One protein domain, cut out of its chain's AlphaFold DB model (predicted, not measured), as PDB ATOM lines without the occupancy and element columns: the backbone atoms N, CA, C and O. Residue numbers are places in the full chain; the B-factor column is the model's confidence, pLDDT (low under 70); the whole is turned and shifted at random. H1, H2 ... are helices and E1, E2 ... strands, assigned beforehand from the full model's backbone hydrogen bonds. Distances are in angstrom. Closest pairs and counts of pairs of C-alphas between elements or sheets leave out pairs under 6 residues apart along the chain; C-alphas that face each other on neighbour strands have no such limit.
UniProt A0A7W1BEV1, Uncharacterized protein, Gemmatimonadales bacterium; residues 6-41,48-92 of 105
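Overview. This is residues 6 to 41 and 48 to 92 of the 105 residues of an uncharacterized protein of Gemmatimonadales bacterium (UniProt A0A7W1BEV1). A long two-stranded hairpin, E1 and E2, arches over the unnamed residues 64 to 77, with short strands E3 and E4 along the first part of E1 and one small helix, H1, farther out below the arch. Residues 53 to 58 stick out. The printed part has 81 residues with four named strands and one named helix, H1, which comes along the chain after E3 and before E4; the class is mostly strand, and the sheet is branched, with E1 the antiparallel neighbour of E2, of E3 and of E4. The whole is compact, radius of gyration of the C-alphas 13.0 A, spanning 37 by 32 by 18 A.

Along the chain. E1, residues 6 to 23, begins at C-alpha 6 (118.053, -75.820, 55.850) and measures 37.7 A; E2, residues 26 to 35, measures 25.7 A. E3 is residues 39 to 41, H1 57 to 63, and E4 87 to 92, ending at C-alpha 92 (126.348, -71.370, 47.250).

Arrangement. E1 bends by 86 degrees at residue 20. E2 and E3 lie on one side of E1, E4 on the other side. Within hydrogen-bond range are N 18 and O 30 of hairpin E1 and E2, 2.9 A; N 9 and O 39 of E1 and E3, 2.9 A; N 88 and O 12 of E4 and E1, 2.8 A. H1, with every O i to N i+4 pair within range, is not on the sheet.

Size, cuts and confidence. Residues 42 to 47 are cut out, leaving 14.1 A between C-alphas 41 and 48. The link H1 to E4 is long, 23 residues. No printed residue is under 70 in pLDDT.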
ATOM      1  N   GLN A   6     118.494 -77.187  56.130       93.12
ATOM      2  CA  GLN A   6     118.053 -75.820  55.850       93.12
ATOM      3  C   GLN A   6     119.146 -74.824  56.223       93.12
ATOM      4  O   GLN A   6     119.788 -74.959  57.267       93.12
ATOM      5  N   GLY A   7     119.328 -73.797  55.398       94.06
ATOM      6  CA  GLY A   7     120.318 -72.758  55.656       94.06
ATOM      7  C   GLY A   7     120.233 -71.579  54.697       94.06
ATOM      8  O   GLY A   7     119.362 -71.521  53.835       94.06
ATOM      9  N   GLN A   8     121.131 -70.613  54.897       96.25
ATOM     10  CA  GLN A   8     121.232 -69.424  54.053       96.25
ATOM     11  C   GLN A   8     122.102 -69.721  52.835       96.25
ATOM     12  O   GLN A   8     123.286 -70.023  52.994       96.25
ATOM     13  N   VAL A   9     121.535 -69.589  51.640       96.88
ATOM     14  CA  VAL A   9     122.242 -69.790  50.372       96.88
ATOM     15  C   VAL A   9     121.930 -68.665  49.397       96.88
ATOM     16  O   VAL A   9     120.882 -68.029  49.465       96.88
ATOM     17  N   GLU A  10     122.843 -68.428  48.469       97.81
ATOM     18  CA  GLU A  10     122.614 -67.598  47.294       97.81
ATOM     19  C   GLU A  10     122.274 -68.519  46.117       97.81
ATOM     20  O   GLU A  10     122.899 -69.571  45.937       97.81
ATOM     21  N   ARG A  11     121.297 -68.110  45.303       97.44
ATOM     22  CA  ARG A  11     120.947 -68.763  44.036       97.44
ATOM     23  C   ARG A  11     121.461 -67.942  42.866       97.44
ATOM     24  O   ARG A  11     121.443 -66.711  42.917       97.44
ATOM     25  N   PHE A  12     121.910 -68.623  41.822       97.94
ATOM     26  CA  PHE A  12     122.307 -67.977  40.581       97.94
ATOM     27  C   PHE A  12     121.109 -67.888  39.641       97.94
ATOM     28  O   PHE A  12     120.595 -68.914  39.191       97.94
ATOM     29  N   ARG A  13     120.671 -66.669  39.336       98.00
ATOM     30  CA  ARG A  13     119.626 -66.405  38.351       98.00
ATOM     31  C   ARG A  13     120.247 -66.374  36.964       98.00
ATOM     32  O   ARG A  13     121.091 -65.522  36.703       98.00
ATOM     33  N   VAL A  14     119.811 -67.263  36.076       98.25
ATOM     34  CA  VAL A  14     120.253 -67.261  34.678       98.25
ATOM     35  C   VAL A  14     119.544 -66.125  33.945       98.25
ATOM     36  O   VAL A  14     118.320 -66.139  33.809       98.25
ATOM     37  N   ASP A  15     120.307 -65.147  33.470       98.25
ATOM     38  CA  ASP A  15     119.806 -64.023  32.677       98.25
ATOM     39  C   ASP A  15     119.787 -64.379  31.179       98.25
ATOM     40  O   ASP A  15     118.825 -64.066  30.482       98.25
ATOM     41  N   SER A  16     120.805 -65.094  30.681       98.00
ATOM     42  CA  SER A  16     120.857 -65.554  29.285       98.00
ATOM     43  C   SER A  16     121.581 -66.886  29.123       98.00
ATOM     44  O   SER A  16     122.523 -67.177  29.860       98.00
ATOM     45  N   VAL A  17     121.192 -67.637  28.093       97.81
ATOM     46  CA  VAL A  17     121.829 -68.889  27.670       97.81
ATOM     47  C   VAL A  17     122.226 -68.737  26.209       97.81
ATOM     48  O   VAL A  17     121.374 -68.457  25.367       97.81
ATOM     49  N   VAL A  18     123.507 -68.913  25.903       97.38
ATOM     50  CA  VAL A  18     124.016 -68.883  24.529       97.38
ATOM     51  C   VAL A  18     124.548 -70.262  24.185       97.38
ATOM     52  O   VAL A  18     125.443 -70.766  24.858       97.38
ATOM     53  N   ALA A  19     124.007 -70.873  23.133       95.75
ATOM     54  CA  ALA A  19     124.538 -72.130  22.626       95.75
ATOM     55  C   ALA A  19     125.917 -71.893  21.989       95.75
ATOM     56  O   ALA A  19     126.062 -71.063  21.092       95.75
ATOM     57  N   GLY A  20     126.913 -72.635  22.460       94.12
ATOM     58  CA  GLY A  20     128.278 -72.635  21.960       94.12
ATOM     59  C   GLY A  20     128.504 -73.658  20.849       94.12
ATOM     60  O   GLY A  20     127.584 -74.077  20.145       94.12
ATOM     61  N   GLN A  21     129.762 -74.050  20.662       94.44
ATOM     62  CA  GLN A  21     130.154 -75.031  19.654       94.44
ATOM     63  C   GLN A  21     129.859 -76.463  20.122       94.44
ATOM     64  O   GLN A  21     129.670 -76.725  21.311       94.44
ATOM     65  N   MET A  22     129.796 -77.390  19.164       96.31
ATOM     66  CA  MET A  22     129.827 -78.818  19.472       96.31
ATOM     67  C   MET A  22     131.278 -79.212  19.752       96.31
ATOM     68  O   MET A  22     132.108 -79.115  18.850       96.31
ATOM     69  N   LEU A  23     131.570 -79.629  20.981       94.94
ATOM     70  CA  LEU A  23     132.892 -80.063  21.426       94.94
ATOM     71  C   LEU A  23     132.740 -81.410  22.121       94.94
ATOM     72  O   LEU A  23     131.897 -81.551  22.998       94.94
ATOM     73  N   GLU A  24     133.510 -82.407  21.690       94.12
ATOM     74  CA  GLU A  24     133.548 -83.738  22.322       94.12
ATOM     75  C   GLU A  24     132.169 -84.413  22.493       94.12
ATOM     76  O   GLU A  24     131.947 -85.195  23.407       94.12
ATOM     77  N   GLY A  25     131.215 -84.121  21.601       92.62
ATOM     78  CA  GLY A  25     129.846 -84.650  21.680       92.62
ATOM     79  C   GLY A  25     128.896 -83.851  22.579       92.62
ATOM     80  O   GLY A  25     127.717 -84.185  22.667       92.62
ATOM     81  N   HIS A  26     129.369 -82.760  23.182       93.19
ATOM     82  CA  HIS A  26     128.577 -81.838  23.984       93.19
ATOM     83  C   HIS A  26     128.326 -80.533  23.220       93.19
ATOM     84  O   HIS A  26     129.245 -79.865  22.737       93.19
ATOM     85  N   ARG A  27     127.057 -80.119  23.138       94.94
ATOM     86  CA  ARG A  27     126.696 -78.774  22.676       94.94
ATOM     87  C   ARG A  27     126.911 -77.803  23.830       94.94
ATOM     88  O   ARG A  27     126.009 -77.617  24.638       94.94
ATOM     89  N   THR A  28     128.105 -77.225  23.916       96.38
ATOM     90  CA  THR A  28     128.458 -76.321  25.020       96.38
ATOM     91  C   THR A  28     127.472 -75.163  25.156       96.38
ATOM     92  O   THR A  28     126.825 -74.761  24.185       96.38
ATOM     93  N   VAL A  29     127.360 -74.609  26.359       96.81
ATOM     94  CA  VAL A  29     126.543 -73.424  26.637       96.81
ATOM     95  C   VAL A  29     127.351 -72.387  27.400       96.81
ATOM     96  O   VAL A  29     128.148 -72.717  28.266       96.81
ATOM     97  N   ARG A  30     127.123 -71.109  27.109       97.31
ATOM     98  CA  ARG A  30     127.615 -70.001  27.927       97.31
ATOM     99  C   ARG A  30     126.435 -69.388  28.661       97.31
ATOM    100  O   ARG A  30     125.492 -68.907  28.026       97.31
ATOM    101  N   LEU A  31     126.490 -69.400  29.988       97.81
ATOM    102  CA  LEU A  31     125.487 -68.760  30.833       97.81
ATOM    103  C   LEU A  31     125.963 -67.368  31.239       97.81
ATOM    104  O   LEU A  31     127.122 -67.171  31.590       97.81
ATOM    105  N   GLN A  32     125.045 -66.409  31.231       98.06
ATOM    106  CA  GLN A  32     125.205 -65.166  31.981       98.06
ATOM    107  C   GLN A  32     124.101 -65.082  33.017       98.06
ATOM    108  O   GLN A  32     122.995 -65.591  32.816       98.06
ATOM    109  N   GLY A  33     124.404 -64.437  34.131       97.56
ATOM    110  CA  GLY A  33     123.486 -64.348  35.242       97.56
ATOM    111  C   GLY A  33     124.124 -63.705  36.452       97.56
ATOM    112  O   GLY A  33     125.246 -63.195  36.400       97.56
ATOM    113  N   ARG A  34     123.379 -63.710  37.550       98.06
ATOM    114  CA  ARG A  34     123.768 -63.026  38.778       98.06
ATOM    115  C   ARG A  34     123.411 -63.867  39.983       98.06
ATOM    116  O   ARG A  34     122.352 -64.487  40.049       98.06
ATOM    117  N   TRP A  35     124.287 -63.826  40.973       98.12
ATOM    118  CA  TRP A  35     123.981 -64.351  42.291       98.12
ATOM    119  C   TRP A  35     123.046 -63.394  43.031       98.12
ATOM    120  O   TRP A  35     123.324 -62.197  43.126       98.12
ATOM    121  N   GLY A  36     121.930 -63.924  43.525       97.00
ATOM    122  CA  GLY A  36     120.981 -63.179  44.346       97.00
ATOM    123  C   GLY A  36     121.469 -62.976  45.780       97.00
ATOM    124  O   GLY A  36     122.486 -63.524  46.202       97.00
ATOM    125  N   THR A  37     120.705 -62.207  46.555       96.88
ATOM    126  CA  THR A  37     120.935 -62.067  47.998       96.88
ATOM    127  C   THR A  37     120.725 -63.404  48.715       96.88
ATOM    128  O   THR A  37     119.816 -64.143  48.325       96.88
ATOM    129  N   PRO A  38     121.492 -63.710  49.780       96.12
ATOM    130  CA  PRO A  38     121.277 -64.921  50.562       96.12
ATOM    131  C   PRO A  38     119.837 -65.019  51.081       96.12
ATOM    132  O   PRO A  38     119.310 -64.052  51.632       96.12
ATOM    133  N   GLY A  39     119.225 -66.187  50.917       95.62
ATOM    134  CA  GLY A  39     117.895 -66.512  51.424       95.62
ATOM    135  C   GLY A  39     117.854 -67.906  52.043       95.62
ATOM    136  O   GLY A  39     118.780 -68.702  51.881       95.62
ATOM    137  N   THR A  40     116.782 -68.201  52.778       95.12
ATOM    138  CA  THR A  40     116.570 -69.536  53.356       95.12
ATOM    139  C   THR A  40     116.212 -70.532  52.263       95.12
ATOM    140  O   THR A  40     115.274 -70.301  51.502       95.12
ATOM    141  N   ASP A  41     116.906 -71.664  52.233       93.56
ATOM    142  CA  ASP A  41     116.647 -72.751  51.293       93.56
ATOM    143  C   ASP A  41     116.750 -74.113  51.980       93.56
ATOM    144  O   ASP A  41     117.308 -74.234  53.075       93.56
ATOM    145  N   PHE A  48     124.338 -82.544  46.919       91.19
ATOM    146  CA  PHE A  48     125.729 -82.777  47.297       91.19
ATOM    147  C   PHE A  48     126.321 -81.503  47.896       91.19
ATOM    148  O   PHE A  48     126.125 -80.412  47.363       91.19
ATOM    149  N   LEU A  49     127.051 -81.644  49.004       92.12
ATOM    150  CA  LEU A  49     127.823 -80.553  49.590       92.12
ATOM    151  C   LEU A  49     129.272 -80.664  49.122       92.12
ATOM    152  O   LEU A  49     129.939 -81.657  49.402       92.12
ATOM    153  N   VAL A  50     129.766 -79.619  48.463       93.81
ATOM    154  CA  VAL A  50     131.167 -79.515  48.047       93.81
ATOM    155  C   VAL A  50     131.823 -78.406  48.860       93.81
ATOM    156  O   VAL A  50     131.497 -77.231  48.695       93.81
ATOM    157  N   SER A  51     132.720 -78.779  49.777       93.06
ATOM    158  CA  SER A  51     133.475 -77.802  50.567       93.06
ATOM    159  C   SER A  51     134.546 -77.136  49.708       93.06
ATOM    160  O   SER A  51     135.316 -77.813  49.024       93.06
ATOM    161  N   THR A  52     134.631 -75.810  49.792       95.00
ATOM    162  CA  THR A  52     135.733 -75.031  49.213       95.00
ATOM    163  C   THR A  52     136.891 -74.829  50.196       95.00
ATOM    164  O   THR A  52     137.892 -74.228  49.827       95.00
ATOM    165  N   ASP A  53     136.778 -75.319  51.435       93.56
ATOM    166  CA  ASP A  53     137.833 -75.273  52.458       93.56
ATOM    167  C   ASP A  53     138.703 -76.540  52.396       93.56
ATOM    168  O   ASP A  53     138.697 -77.392  53.282       93.56
ATOM    169  N   GLN A  54     139.347 -76.733  51.246       94.56
ATOM    170  CA  GLN A  54     140.233 -77.860  50.946       94.56
ATOM    171  C   GLN A  54     141.203 -77.459  49.818       94.56
ATOM    172  O   GLN A  54     140.919 -76.486  49.114       94.56
ATOM    173  N   PRO A  55     142.331 -78.166  49.604       97.88
ATOM    174  CA  PRO A  55     143.369 -77.751  48.650       97.88
ATOM    175  C   PRO A  55     142.875 -77.444  47.224       97.88
ATOM    176  O   PRO A  55     143.367 -76.513  46.592       97.88
ATOM    177  N   LEU A  56     141.876 -78.180  46.728       97.50
ATOM    178  CA  LEU A  56     141.254 -77.975  45.410       97.50
ATOM    179  C   LEU A  56     139.957 -77.150  45.476       97.50
ATOM    180  O   LEU A  56     139.158 -77.163  44.541       97.50
ATOM    181  N   GLY A  57     139.722 -76.418  46.565       96.75
ATOM    182  CA  GLY A  57     138.498 -75.649  46.780       96.75
ATOM    183  C   GLY A  57     138.259 -74.564  45.729       96.75
ATOM    184  O   GLY A  57     137.119 -74.353  45.318       96.75
ATOM    185  N   LEU A  58     139.327 -73.930  45.233       97.38
ATOM    186  CA  LEU A  58     139.233 -72.961  44.138       97.38
ATOM    187  C   LEU A  58     138.795 -73.627  42.826       97.38
ATOM    188  O   LEU A  58     137.949 -73.084  42.122       97.38
ATOM    189  N   LEU A  59     139.326 -74.817  42.525       98.00
ATOM    190  CA  LEU A  59     138.922 -75.588  41.350       98.00
ATOM    191  C   LEU A  59     137.455 -76.014  41.459       98.00
ATOM    192  O   LEU A  59     136.703 -75.863  40.504       98.00
ATOM    193  N   ALA A  60     137.026 -76.482  42.635       97.75
ATOM    194  CA  ALA A  60     135.627 -76.812  42.881       97.75
ATOM    195  C   ALA A  60     134.712 -75.595  42.668       97.75
ATOM    196  O   ALA A  60     133.689 -75.716  41.999       97.75
ATOM    197  N   ALA A  61     135.095 -74.419  43.176       97.12
ATOM    198  CA  ALA A  61     134.346 -73.183  42.963       97.12
ATOM    199  C   ALA A  61     134.292 -72.778  41.480       97.12
ATOM    200  O   ALA A  61     133.239 -72.364  41.014       97.12
ATOM    201  N   TYR A  62     135.390 -72.936  40.733       98.06
ATOM    202  CA  TYR A  62     135.437 -72.656  39.296       98.06
ATOM    203  C   TYR A  62     134.550 -73.610  38.485       98.06
ATOM    204  O   TYR A  62     133.776 -73.165  37.640       98.06
ATOM    205  N   LEU A  63     134.626 -74.916  38.757       98.25
ATOM    206  CA  LEU A  63     133.824 -75.926  38.061       98.25
ATOM    207  C   LEU A  63     132.327 -75.777  38.355       98.25
ATOM    208  O   LEU A  63     131.506 -76.077  37.491       98.25
ATOM    209  N   LEU A  64     131.980 -75.319  39.562       97.56
ATOM    210  CA  LEU A  64     130.606 -75.123  40.025       97.56
ATOM    211  C   LEU A  64     130.105 -73.675  39.877       97.56
ATOM    212  O   LEU A  64     128.991 -73.381  40.292       97.56
ATOM    213  N   GLU A  65     130.866 -72.751  39.294       97.62
ATOM    214  CA  GLU A  65     130.343 -71.420  38.974       97.62
ATOM    215  C   GLU A  65     129.491 -71.521  37.695       97.62
ATOM    216  O   GLU A  65     130.033 -71.861  36.642       97.62
ATOM    217  N   PRO A  66     128.169 -71.240  37.731       97.62
ATOM    218  CA  PRO A  66     127.312 -71.416  36.558       97.62
ATOM    219  C   PRO A  66     127.739 -70.595  35.337       97.62
ATOM    220  O   PRO A  66     127.489 -71.020  34.214       97.62
ATOM    221  N   ALA A  67     128.370 -69.434  35.546       97.38
ATOM    222  CA  ALA A  67     128.891 -68.582  34.476       97.38
ATOM    223  C   ALA A  67     130.330 -68.927  34.036       97.38
ATOM    224  O   ALA A  67     130.891 -68.218  33.201       97.38
ATOM    225  N   SER A  68     130.945 -69.968  34.607       97.75
ATOM    226  CA  SER A  68     132.290 -70.411  34.231       97.75
ATOM    227  C   SER A  68     132.328 -70.841  32.768       97.75
ATOM    228  O   SER A  68     131.393 -71.465  32.281       97.75
ATOM    229  N   GLU A  69     133.412 -70.535  32.053       95.25
ATOM    230  CA  GLU A  69     133.548 -70.908  30.639       95.25
ATOM    231  C   GLU A  69     133.869 -72.387  30.434       95.25
ATOM    232  O   GLU A  69     133.721 -72.884  29.326       95.25
ATOM    233  N   ASP A  70     134.254 -73.089  31.498       95.94
ATOM    234  CA  ASP A  70     134.650 -74.499  31.461       95.94
ATOM    235  C   ASP A  70     134.104 -75.256  32.689       95.94
ATOM    236  O   ASP A  70     134.749 -76.119  33.281       95.94
ATOM    237  N   GLY A  71     132.912 -74.857  33.144       96.88
ATOM    238  CA  GLY A  71     132.237 -75.446  34.297       96.88
ATOM    239  C   GLY A  71     131.290 -76.585  33.923       96.88
ATOM    240  O   GLY A  71     130.943 -76.799  32.762       96.88
ATOM    241  N   VAL A  72     130.769 -77.279  34.934       97.19
ATOM    242  CA  VAL A  72     129.806 -78.380  34.733       97.19
ATOM    243  C   VAL A  72     128.522 -77.928  34.026       97.19
ATOM    244  O   VAL A  72     127.875 -78.725  33.344       97.19
ATOM    245  N   ALA A  73     128.158 -76.648  34.161       96.38
ATOM    246  CA  ALA A  73     127.042 -76.047  33.443       96.38
ATOM    247  C   ALA A  73     127.342 -75.907  31.943       96.38
ATOM    248  O   ALA A  73     126.508 -76.300  31.132       96.38
ATOM    249  N   THR A  74     128.540 -75.436  31.576       97.06
ATOM    250  CA  THR A  74     128.991 -75.295  30.179       97.06
ATOM    251  C   THR A  74     128.887 -76.599  29.411       97.06
ATOM    252  O   THR A  74     128.463 -76.612  28.258       97.06
ATOM    253  N   TRP A  75     129.246 -77.700  30.068       96.69
ATOM    254  CA  TRP A  75     129.272 -79.037  29.481       96.69
ATOM    255  C   TRP A  75     127.938 -79.798  29.588       96.69
ATOM    256  O   TRP A  75     127.845 -80.939  29.132       96.69
ATOM    257  N   ASN A  76     126.886 -79.173  30.132       94.25
ATOM    258  CA  ASN A  76     125.554 -79.762  30.343       94.25
ATOM    259  C   ASN A  76     125.554 -81.017  31.243       94.25
ATOM    260  O   ASN A  76     124.804 -81.963  31.010       94.25
ATOM    261  N   LEU A  77     126.381 -81.037  32.291       94.75
ATOM    262  CA  LEU A  77     126.554 -82.217  33.155       94.75
ATOM    263  C   LEU A  77     125.562 -82.291  34.330       94.75
ATOM    264  O   LEU A  77     125.550 -83.273  35.065       94.75
ATOM    265  N   LEU A  78     124.730 -81.265  34.528       90.06
ATOM    266  CA  LEU A  78     123.830 -81.149  35.688       90.06
ATOM    267  C   LEU A  78     122.451 -81.797  35.487       90.06
ATOM    268  O   LEU A  78     121.662 -81.844  36.429       90.06
ATOM    269  N   GLY A  79     122.172 -82.308  34.286       82.25
ATOM    270  CA  GLY A  79     120.871 -82.859  33.918       82.25
ATOM    271  C   GLY A  79     119.823 -81.770  33.660       82.25
ATOM    272  O   GLY A  79     119.485 -80.977  34.536       82.25
ATOM    273  N   GLY A  80     119.271 -81.764  32.446       84.75
ATOM    274  CA  GLY A  80     118.318 -80.751  31.987       84.75
ATOM    275  C   GLY A  80     118.995 -79.494  31.434       84.75
ATOM    276  O   GLY A  80     120.098 -79.126  31.839       84.75
ATOM    277  N   ASP A  81     118.318 -78.838  30.493       87.19
ATOM    278  CA  ASP A  81     118.879 -77.686  29.792       87.19
ATOM    279  C   ASP A  81     118.721 -76.396  30.613       87.19
ATOM    280  O   ASP A  81     117.618 -76.083  31.094       87.19
ATOM    281  N   PRO A  82     119.792 -75.594  30.764       91.94
ATOM    282  CA  PRO A  82     119.680 -74.293  31.398       91.94
ATOM    283  C   PRO A  82     118.716 -73.412  30.605       91.94
ATOM    284  O   PRO A  82     118.703 -73.392  29.376       91.94
ATOM    285  N   THR A  83     117.894 -72.656  31.325       95.06
ATOM    286  CA  THR A  83     116.863 -71.799  30.736       95.06
ATOM    287  C   THR A  83     116.983 -70.396  31.312       95.06
ATOM    288  O   THR A  83     117.066 -70.229  32.531       95.06
ATOM    289  N   ALA A  84     116.964 -69.379  30.448       97.00
ATOM    290  CA  ALA A  84     116.927 -67.986  30.880       97.00
ATOM    291  C   ALA A  84     115.683 -67.722  31.742       97.00
ATOM    292  O   ALA A  84     114.595 -68.233  31.475       97.00
ATOM    293  N   GLY A  85     115.837 -66.940  32.805       96.88
ATOM    294  CA  GLY A  85     114.767 -66.718  33.767       96.88
ATOM    295  C   GLY A  85     114.474 -67.929  34.663       96.88
ATOM    296  O   GLY A  85     113.388 -68.006  35.241       96.88
ATOM    297  N   ARG A  86     115.418 -68.860  34.823       96.31
ATOM    298  CA  ARG A  86     115.391 -69.875  35.885       96.31
ATOM    299  C   ARG A  86     116.631 -69.776  36.760       96.31
ATOM    300  O   ARG A  86     117.629 -69.164  36.388       96.31
ATOM    301  N   ASP A  87     116.534 -70.368  37.939       96.12
ATOM    302  CA  ASP A  87     117.660 -70.448  38.858       96.12
ATOM    303  C   ASP A  87     118.477 -71.699  38.535       96.12
ATOM    304  O   ASP A  87     117.915 -72.758  38.245       96.12
ATOM    305  N   SER A  88     119.800 -71.570  38.596       95.44
ATOM    306  CA  SER A  88     120.717 -72.703  38.492       95.44
ATOM    307  C   SER A  88     120.439 -73.719  39.609       95.44
ATOM    308  O   SER A  88     120.129 -73.315  40.739       95.44
ATOM    309  N   PRO A  89     120.589 -75.033  39.352       94.56
ATOM    310  CA  PRO A  89     120.573 -76.035  40.413       94.56
ATOM    311  C   PRO A  89     121.807 -75.935  41.324       94.56
ATOM    312  O   PRO A  89     121.820 -76.552  42.383       94.56
ATOM    313  N   ILE A  90     122.831 -75.158  40.954       95.94
ATOM    314  CA  ILE A  90     123.967 -74.878  41.830       95.94
ATOM    315  C   ILE A  90     123.632 -73.699  42.743       95.94
ATOM    316  O   ILE A  90     123.307 -72.598  42.290       95.94
ATOM    317  N   VAL A  91     123.762 -73.936  44.044       96.12
ATOM    318  CA  VAL A  91     123.606 -72.929  45.095       96.12
ATOM    319  C   VAL A  91     124.908 -72.792  45.864       96.12
ATOM    320  O   VAL A  91     125.667 -73.753  45.986       96.12
ATOM    321  N   ARG A  92     125.163 -71.606  46.418       96.12
ATOM    322  CA  ARG A  92     126.348 -71.370  47.250       96.12
ATOM    323  C   ARG A  92     125.954 -70.922  48.646       96.12
ATOM    324  O   ARG A  92     125.072 -70.086  48.811       96.12
TER     325      ARG A  92